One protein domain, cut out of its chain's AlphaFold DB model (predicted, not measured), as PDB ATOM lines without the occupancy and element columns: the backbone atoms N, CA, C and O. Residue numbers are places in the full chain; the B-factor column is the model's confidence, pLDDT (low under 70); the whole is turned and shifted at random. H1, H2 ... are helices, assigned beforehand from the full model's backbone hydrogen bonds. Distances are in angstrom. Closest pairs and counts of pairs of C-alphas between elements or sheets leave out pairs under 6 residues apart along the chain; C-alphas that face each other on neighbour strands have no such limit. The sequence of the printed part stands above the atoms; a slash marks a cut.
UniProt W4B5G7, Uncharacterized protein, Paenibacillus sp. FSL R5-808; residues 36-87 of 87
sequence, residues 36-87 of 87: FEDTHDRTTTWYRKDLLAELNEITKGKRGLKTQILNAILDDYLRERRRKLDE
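This is residues 36 to 87 of the 87 residues of an uncharacterized protein of Paenibacillus sp. FSL R5-808 (UniProt W4B5G7). One long helix, H2, makes the longest axis, and the shorter H1 stands near its first end, so that the two form an open V joined by the loop of residues 59 to 64. Residues 36 to 48, with no named element, arch away from the helices before H1, and residues 72 to 87, mostly H2, stick out as a free arm. The printed part has 52 residues with two named helices, H1 then H2, and no named strand; its class is all helix. It is loose, with a radius of gyration of the C-alphas of 13.5 A and spans of 41 by 31 by 19 A.

H2, residues 65 to 85, is 30.1 A long from its first C-alpha at (-26.576, -27.037, -27.032) to its last at (-29.080, -56.189, -19.777). H1, residues 49 to 58, is 14.4 A long and begins with C-alpha 49 at (-9.433, -34.483, -27.258).

H2 and H1 are close but not clearly touching, with 2 pairs of C-alphas within 8 A. Their closest C-alphas, those of Lys 66 and Leu 55, are 7.2 A apart. Their lines stand at a steep tilt of 59 degrees, and they run opposite ways. In both helices every O i to N i+4 pair is within hydrogen-bond range.

The two C-alphas farthest apart, those of Gly 61 and Glu 87, are 41.9 A apart. The link from H1 to H2, 6 residues, is short. Residues 41 to 54, of which 49 to 54 belong to H1, stand free, as do residues 72 to 87, of which 72 to 85 belong to H2. The printed part has no cut. The mean pLDDT of the printed part is 91.6, and residues 86 to 87 are under 70.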
ATOM      1  N   PHE A  36     -33.103 -25.089 -13.580       83.94
ATOM      2  CA  PHE A  36     -32.108 -25.968 -14.202       83.94
ATOM      3  C   PHE A  36     -31.319 -26.766 -13.152       83.94
ATOM      4  O   PHE A  36     -31.081 -27.955 -13.326       83.94
ATOM      5  N   GLU A  37     -30.989 -26.117 -12.038       84.25
ATOM      6  CA  GLU A  37     -30.288 -26.703 -10.891       84.25
ATOM      7  C   GLU A  37     -31.109 -27.786 -10.178       84.25
ATOM      8  O   GLU A  37     -30.523 -28.692  -9.602       84.25
ATOM      9  N   ASP A  38     -32.442 -27.759 -10.284       87.19
ATOM     10  CA  ASP A  38     -33.310 -28.788  -9.697       87.19
ATOM     11  C   ASP A  38     -33.305 -30.090 -10.526       87.19
ATOM     12  O   ASP A  38     -33.807 -31.117 -10.081       87.19
ATOM     13  N   THR A  39     -32.785 -30.048 -11.760       87.62
ATOM     14  CA  THR A  39     -32.842 -31.163 -12.726       87.62
ATOM     15  C   THR A  39     -31.474 -31.619 -13.232       87.62
ATOM     16  O   THR A  39     -31.398 -32.647 -13.902       87.62
ATOM     17  N   HIS A  40     -30.404 -30.867 -12.961       89.19
ATOM     18  CA  HIS A  40     -29.071 -31.121 -13.505       89.19
ATOM     19  C   HIS A  40     -27.987 -30.937 -12.445       89.19
ATOM     20  O   HIS A  40     -27.808 -29.841 -11.912       89.19
ATOM     21  N   ASP A  41     -27.173 -31.973 -12.264       90.81
ATOM     22  CA  ASP A  41     -25.964 -31.909 -11.451       90.81
ATOM     23  C   ASP A  41     -24.733 -31.543 -12.290       90.81
ATOM     24  O   ASP A  41     -24.606 -31.893 -13.467       90.81
ATOM     25  N   ARG A  42     -23.786 -30.824 -11.674       87.38
ATOM     26  CA  ARG A  42     -22.484 -30.533 -12.287       87.38
ATOM     27  C   ARG A  42     -21.495 -31.629 -11.918       87.38
ATOM     28  O   ARG A  42     -21.247 -31.882 -10.743       87.38
ATOM     29  N   THR A  43     -20.863 -32.224 -12.922       88.81
ATOM     30  CA  THR A  43     -19.822 -33.241 -12.733       88.81
ATOM     31  C   THR A  43     -18.625 -32.949 -13.630       88.81
ATOM     32  O   THR A  43     -18.772 -32.416 -14.732       88.81
ATOM     33  N   THR A  44     -17.430 -33.298 -13.154       92.19
ATOM     34  CA  THR A  44     -16.187 -33.184 -13.922       92.19
ATOM     35  C   THR A  44     -15.876 -34.517 -14.594       92.19
ATOM     36  O   THR A  44     -15.649 -35.514 -13.913       92.19
ATOM     37  N   THR A  45     -15.808 -34.519 -15.926       89.69
ATOM     38  CA  THR A  45     -15.530 -35.715 -16.738       89.69
ATOM     39  C   THR A  45     -14.407 -35.432 -17.727       89.69
ATOM     40  O   THR A  45     -14.273 -34.317 -18.234       89.69
ATOM     41  N   TRP A  46     -13.605 -36.453 -18.020       93.06
ATOM     42  CA  TRP A  46     -12.534 -36.385 -19.009       93.06
ATOM     43  C   TRP A  46     -13.039 -36.915 -20.353       93.06
ATOM     44  O   TRP A  46     -13.514 -38.044 -20.439       93.06
ATOM     45  N   TYR A  47     -12.919 -36.103 -21.402       93.06
ATOM     46  CA  TYR A  47     -13.295 -36.469 -22.770       93.06
ATOM     47  C   TYR A  47     -12.049 -36.626 -23.638       93.06
ATOM     48  O   TYR A  47     -11.046 -35.936 -23.433       93.06
ATOM     49  N   ARG A  48     -12.119 -37.501 -24.647       96.75
ATOM     50  CA  ARG A  48     -11.066 -37.572 -25.666       96.75
ATOM     51  C   ARG A  48     -10.965 -36.237 -26.409       96.75
ATOM     52  O   ARG A  48     -11.980 -35.607 -26.708       96.75
ATOM     53  N   LYS A  49      -9.729 -35.810 -26.694       96.56
ATOM     54  CA  LYS A  49      -9.433 -34.483 -27.258       96.56
ATOM     55  C   LYS A  49     -10.087 -34.258 -28.624       96.56
ATOM     56  O   LYS A  49     -10.615 -33.179 -28.860       96.56
ATOM     57  N   ASP A  50     -10.053 -35.268 -29.483       97.25
ATOM     58  CA  ASP A  50     -10.646 -35.259 -30.823       97.25
ATOM     59  C   ASP A  50     -12.168 -35.072 -30.768       97.25
ATOM     60  O   ASP A  50     -12.694 -34.124 -31.346       97.25
ATOM     61  N   LEU A  51     -12.857 -35.891 -29.971       95.00
ATOM     62  CA  LEU A  51     -14.312 -35.812 -29.810       95.00
ATOM     63  C   LEU A  51     -14.755 -34.484 -29.193       95.00
ATOM     64  O   LEU A  51     -15.768 -33.904 -29.583       95.00
ATOM     65  N   LEU A  52     -13.994 -33.985 -28.217       94.69
ATOM     66  CA  LEU A  52     -14.292 -32.708 -27.581       94.69
ATOM     67  C   LEU A  52     -14.145 -31.541 -28.565       94.69
ATOM     68  O   LEU A  52     -14.946 -30.609 -28.513       94.69
ATOM     69  N   ALA A  53     -13.136 -31.584 -29.439       96.00
ATOM     70  CA  ALA A  53     -12.928 -30.569 -30.464       96.00
ATOM     71  C   ALA A  53     -14.087 -30.552 -31.468       96.00
ATOM     72  O   ALA A  53     -14.661 -29.492 -31.713       96.00
ATOM     73  N   GLU A  54     -14.490 -31.720 -31.965       95.94
ATOM     74  CA  GLU A  54     -15.623 -31.856 -32.884       95.94
ATOM     75  C   GLU A  54     -16.934 -31.367 -32.249       95.94
ATOM     76  O   GLU A  54     -17.642 -30.538 -32.823       95.94
ATOM     77  N   LEU A  55     -17.214 -31.780 -31.009       94.38
ATOM     78  CA  LEU A  55     -18.390 -31.324 -30.269       94.38
ATOM     79  C   LEU A  55     -18.392 -29.799 -30.076       94.38
ATOM     80  O   LEU A  55     -19.441 -29.158 -30.180       94.38
ATOM     81  N   ASN A  56     -17.237 -29.199 -29.782       94.25
ATOM     82  CA  ASN A  56     -17.118 -27.750 -29.620       94.25
ATOM     83  C   ASN A  56     -17.358 -27.002 -30.938       94.25
ATOM     84  O   ASN A  56     -18.005 -25.958 -30.910       94.25
ATOM     85  N   GLU A  57     -16.891 -27.527 -32.072       96.31
ATOM     86  CA  GLU A  57     -17.155 -26.927 -33.385       96.31
ATOM     87  C   GLU A  57     -18.643 -27.012 -33.755       96.31
ATOM     88  O   GLU A  57     -19.234 -26.004 -34.140       96.31
ATOM     89  N   ILE A  58     -19.298 -28.157 -33.530       94.69
ATOM     90  CA  ILE A  58     -20.745 -28.327 -33.783       94.69
ATOM     91  C   ILE A  58     -21.589 -27.381 -32.914       94.69
ATOM     92  O   ILE A  58     -22.629 -26.867 -33.338       94.69
ATOM     93  N   THR A  59     -21.160 -27.158 -31.672       95.62
ATOM     94  CA  THR A  59     -21.910 -26.367 -30.681       95.62
ATOM     95  C   THR A  59     -21.504 -24.896 -30.641       95.62
ATOM     96  O   THR A  59     -22.056 -24.115 -29.858       95.62
ATOM     97  N   LYS A  60     -20.571 -24.490 -31.504       94.56
ATOM     98  CA  LYS A  60     -20.025 -23.137 -31.560       94.56
ATOM     99  C   LYS A  60     -21.135 -22.103 -31.750       94.56
ATOM    100  O   LYS A  60     -21.989 -22.218 -32.624       94.56
ATOM    101  N   GLY A  61     -21.140 -21.088 -30.889       92.69
ATOM    102  CA  GLY A  61     -22.129 -20.004 -30.921       92.69
ATOM    103  C   GLY A  61     -23.522 -20.359 -30.382       92.69
ATOM    104  O   GLY A  61     -24.378 -19.479 -30.334       92.69
ATOM    105  N   LYS A  62     -23.771 -21.597 -29.930       92.88
ATOM    106  CA  LYS A  62     -25.079 -22.026 -29.407       92.88
ATOM    107  C   LYS A  62     -25.004 -22.353 -27.917       92.88
ATOM    108  O   LYS A  62     -24.568 -23.430 -27.509       92.88
ATOM    109  N   ARG A  63     -25.462 -21.418 -27.079       90.44
ATOM    110  CA  ARG A  63     -25.508 -21.599 -25.619       90.44
ATOM    111  C   ARG A  63     -26.416 -22.780 -25.253       90.44
ATOM    112  O   ARG A  63     -27.549 -22.856 -25.706       90.44
ATOM    113  N   GLY A  64     -25.919 -23.683 -24.408       88.88
ATOM    114  CA  GLY A  64     -26.682 -24.821 -23.873       88.88
ATOM    115  C   GLY A  64     -26.772 -26.047 -24.789       88.88
ATOM    116  O   GLY A  64     -27.034 -27.140 -24.291       88.88
ATOM    117  N   LEU A  65     -26.473 -25.918 -26.087       92.56
ATOM    118  CA  LEU A  65     -26.576 -27.037 -27.032       92.56
ATOM    119  C   LEU A  65     -25.618 -28.184 -26.686       92.56
ATOM    120  O   LEU A  65     -25.975 -29.350 -26.802       92.56
ATOM    121  N   LYS A  66     -24.414 -27.859 -26.202       93.81
ATOM    122  CA  LYS A  66     -23.438 -28.866 -25.771       93.81
ATOM    123  C   LYS A  66     -23.995 -29.783 -24.683       93.81
ATOM    124  O   LYS A  66     -23.854 -30.995 -24.778       93.81
ATOM    125  N   THR A  67     -24.657 -29.209 -23.682       92.44
ATOM    126  CA  THR A  67     -25.296 -29.973 -22.606       92.44
ATOM    127  C   THR A  67     -26.454 -30.814 -23.134       92.44
ATOM    128  O   THR A  67     -26.563 -31.977 -22.772       92.44
ATOM    129  N   GLN A  68     -27.275 -30.267 -24.036       93.38
ATOM    130  CA  GLN A  68     -28.383 -31.008 -24.649       93.38
ATOM    131  C   GLN A  68     -27.900 -32.239 -25.422       93.38
ATOM    132  O   GLN A  68     -28.446 -33.321 -25.236       93.38
ATOM    133  N   ILE A  69     -26.857 -32.087 -26.244       94.94
ATOM    134  CA  ILE A  69     -26.277 -33.193 -27.016       94.94
ATOM    135  C   ILE A  69     -25.720 -34.266 -26.081       94.94
ATOM    136  O   ILE A  69     -26.013 -35.443 -26.260       94.94
ATOM    137  N   LEU A  70     -24.947 -33.869 -25.065       94.19
ATOM    138  CA  LEU A  70     -24.370 -34.820 -24.113       94.19
ATOM    139  C   LEU A  70     -25.452 -35.592 -23.348       94.19
ATOM    140  O   LEU A  70     -25.341 -36.807 -23.210       94.19
ATOM    141  N   ASN A  71     -26.513 -34.912 -22.906       94.50
ATOM    142  CA  ASN A  71     -27.625 -35.554 -22.208       94.50
ATOM    143  C   ASN A  71     -28.399 -36.514 -23.122       94.50
ATOM    144  O   ASN A  71     -28.747 -37.604 -22.680       94.50
ATOM    145  N   ALA A  72     -28.632 -36.143 -24.385       95.38
ATOM    146  CA  ALA A  72     -29.312 -37.006 -25.352       95.38
ATOM    147  C   ALA A  72     -28.505 -38.280 -25.644       95.38
ATOM    148  O   ALA A  72     -29.043 -39.379 -25.563       95.38
ATOM    149  N   ILE A  73     -27.195 -38.143 -25.888       95.31
ATOM    150  CA  ILE A  73     -26.296 -39.289 -26.100       95.31
ATOM    151  C   ILE A  73     -26.310 -40.219 -24.882       95.31
ATOM    152  O   ILE A  73     -26.327 -41.440 -25.034       95.31
ATOM    153  N   LEU A  74     -26.293 -39.652 -23.672       94.44
ATOM    154  CA  LEU A  74     -26.312 -40.440 -22.445       94.44
ATOM    155  C   LEU A  74     -27.644 -41.177 -22.260       94.44
ATOM    156  O   LEU A  74     -27.625 -42.357 -21.922       94.44
ATOM    157  N   ASP A  75     -28.779 -40.514 -22.496       95.56
ATOM    158  CA  ASP A  75     -30.110 -41.129 -22.411       95.56
ATOM    159  C   ASP A  75     -30.246 -42.285 -23.410       95.56
ATOM    160  O   ASP A  75     -30.566 -43.409 -23.017       95.56
ATOM    161  N   ASP A  76     -29.894 -42.057 -24.676       96.31
ATOM    162  CA  ASP A  76     -29.947 -43.082 -25.721       96.31
ATOM    163  C   ASP A  76     -29.063 -44.287 -25.374       96.31
ATOM    164  O   ASP A  76     -29.515 -45.437 -25.422       96.31
ATOM    165  N   TYR A  77     -27.822 -44.037 -24.943       95.50
ATOM    166  CA  TYR A  77     -26.896 -45.101 -24.566       95.50
ATOM    167  C   TYR A  77     -27.380 -45.889 -23.343       95.50
ATOM    168  O   TYR A  77     -27.290 -47.119 -23.323       95.50
ATOM    169  N   LEU A  78     -27.909 -45.215 -22.318       95.31
ATOM    170  CA  LEU A  78     -28.428 -45.876 -21.120       95.31
ATOM    171  C   LEU A  78     -29.674 -46.709 -21.430       95.31
ATOM    172  O   LEU A  78     -29.787 -47.827 -20.925       95.31
ATOM    173  N   ARG A  79     -30.583 -46.209 -22.274       94.88
ATOM    174  CA  ARG A  79     -31.758 -46.964 -22.736       94.88
ATOM    175  C   ARG A  79     -31.348 -48.213 -23.500       94.88
ATOM    176  O   ARG A  79     -31.847 -49.298 -23.208       94.88
ATOM    177  N   GLU A  80     -30.414 -48.078 -24.438       95.12
ATOM    178  CA  GLU A  80     -29.914 -49.213 -25.208       95.12
ATOM    179  C   GLU A  80     -29.223 -50.243 -24.304       95.12
ATOM    180  O   GLU A  80     -29.437 -51.448 -24.456       95.12
ATOM    181  N   ARG A  81     -28.419 -49.783 -23.338       93.75
ATOM    182  CA  ARG A  81     -27.741 -50.658 -22.378       93.75
ATOM    183  C   ARG A  81     -28.704 -51.392 -21.461       93.75
ATOM    184  O   ARG A  81     -28.485 -52.577 -21.249       93.75
ATOM    185  N   ARG A  82     -29.748 -50.732 -20.952       93.50
ATOM    186  CA  ARG A  82     -30.780 -51.386 -20.131       93.50
ATOM    187  C   ARG A  82     -31.490 -52.481 -20.915       93.50
ATOM    188  O   ARG A  82     -31.507 -53.614 -20.460       93.50
ATOM    189  N   ARG A  83     -31.925 -52.188 -22.146       92.38
ATOM    190  CA  ARG A  83     -32.560 -53.193 -23.015       92.38
ATOM    191  C   ARG A  83     -31.698 -54.447 -23.196       92.38
ATOM    192  O   ARG A  83     -32.228 -55.540 -23.165       92.38
ATOM    193  N   LYS A  84     -30.382 -54.285 -23.363       88.94
ATOM    194  CA  LYS A  84     -29.433 -55.402 -23.538       88.94
ATOM    195  C   LYS A  84     -29.074 -56.146 -22.246       88.94
ATOM    196  O   LYS A  84     -28.432 -57.182 -22.330       88.94
ATOM    197  N   LEU A  85     -29.343 -55.565 -21.079       82.25
ATOM    198  CA  LEU A  85     -29.080 -56.189 -19.777       82.25
ATOM    199  C   LEU A  85     -30.302 -56.945 -19.248       82.25
ATOM    200  O   LEU A  85     -30.137 -57.848 -18.436       82.25
ATOM    201  N   ASP A  86     -31.494 -56.557 -19.700       69.38
ATOM    202  CA  ASP A  86     -32.765 -57.211 -19.379       69.38
ATOM    203  C   ASP A  86     -33.115 -58.359 -20.366       69.38
ATOM    204  O   ASP A  86     -34.132 -59.028 -20.182       69.38
ATOM    205  N   GLU A  87     -32.286 -58.578 -21.398       55.12
ATOM    206  CA  GLU A  87     -32.310 -59.714 -22.346       55.12
ATOM    207  C   GLU A  87     -31.337 -60.823 -21.913       55.12
ATOM    208  O   GLU A  87     -31.734 -62.009 -21.991       55.12
TER     209      GLU A  87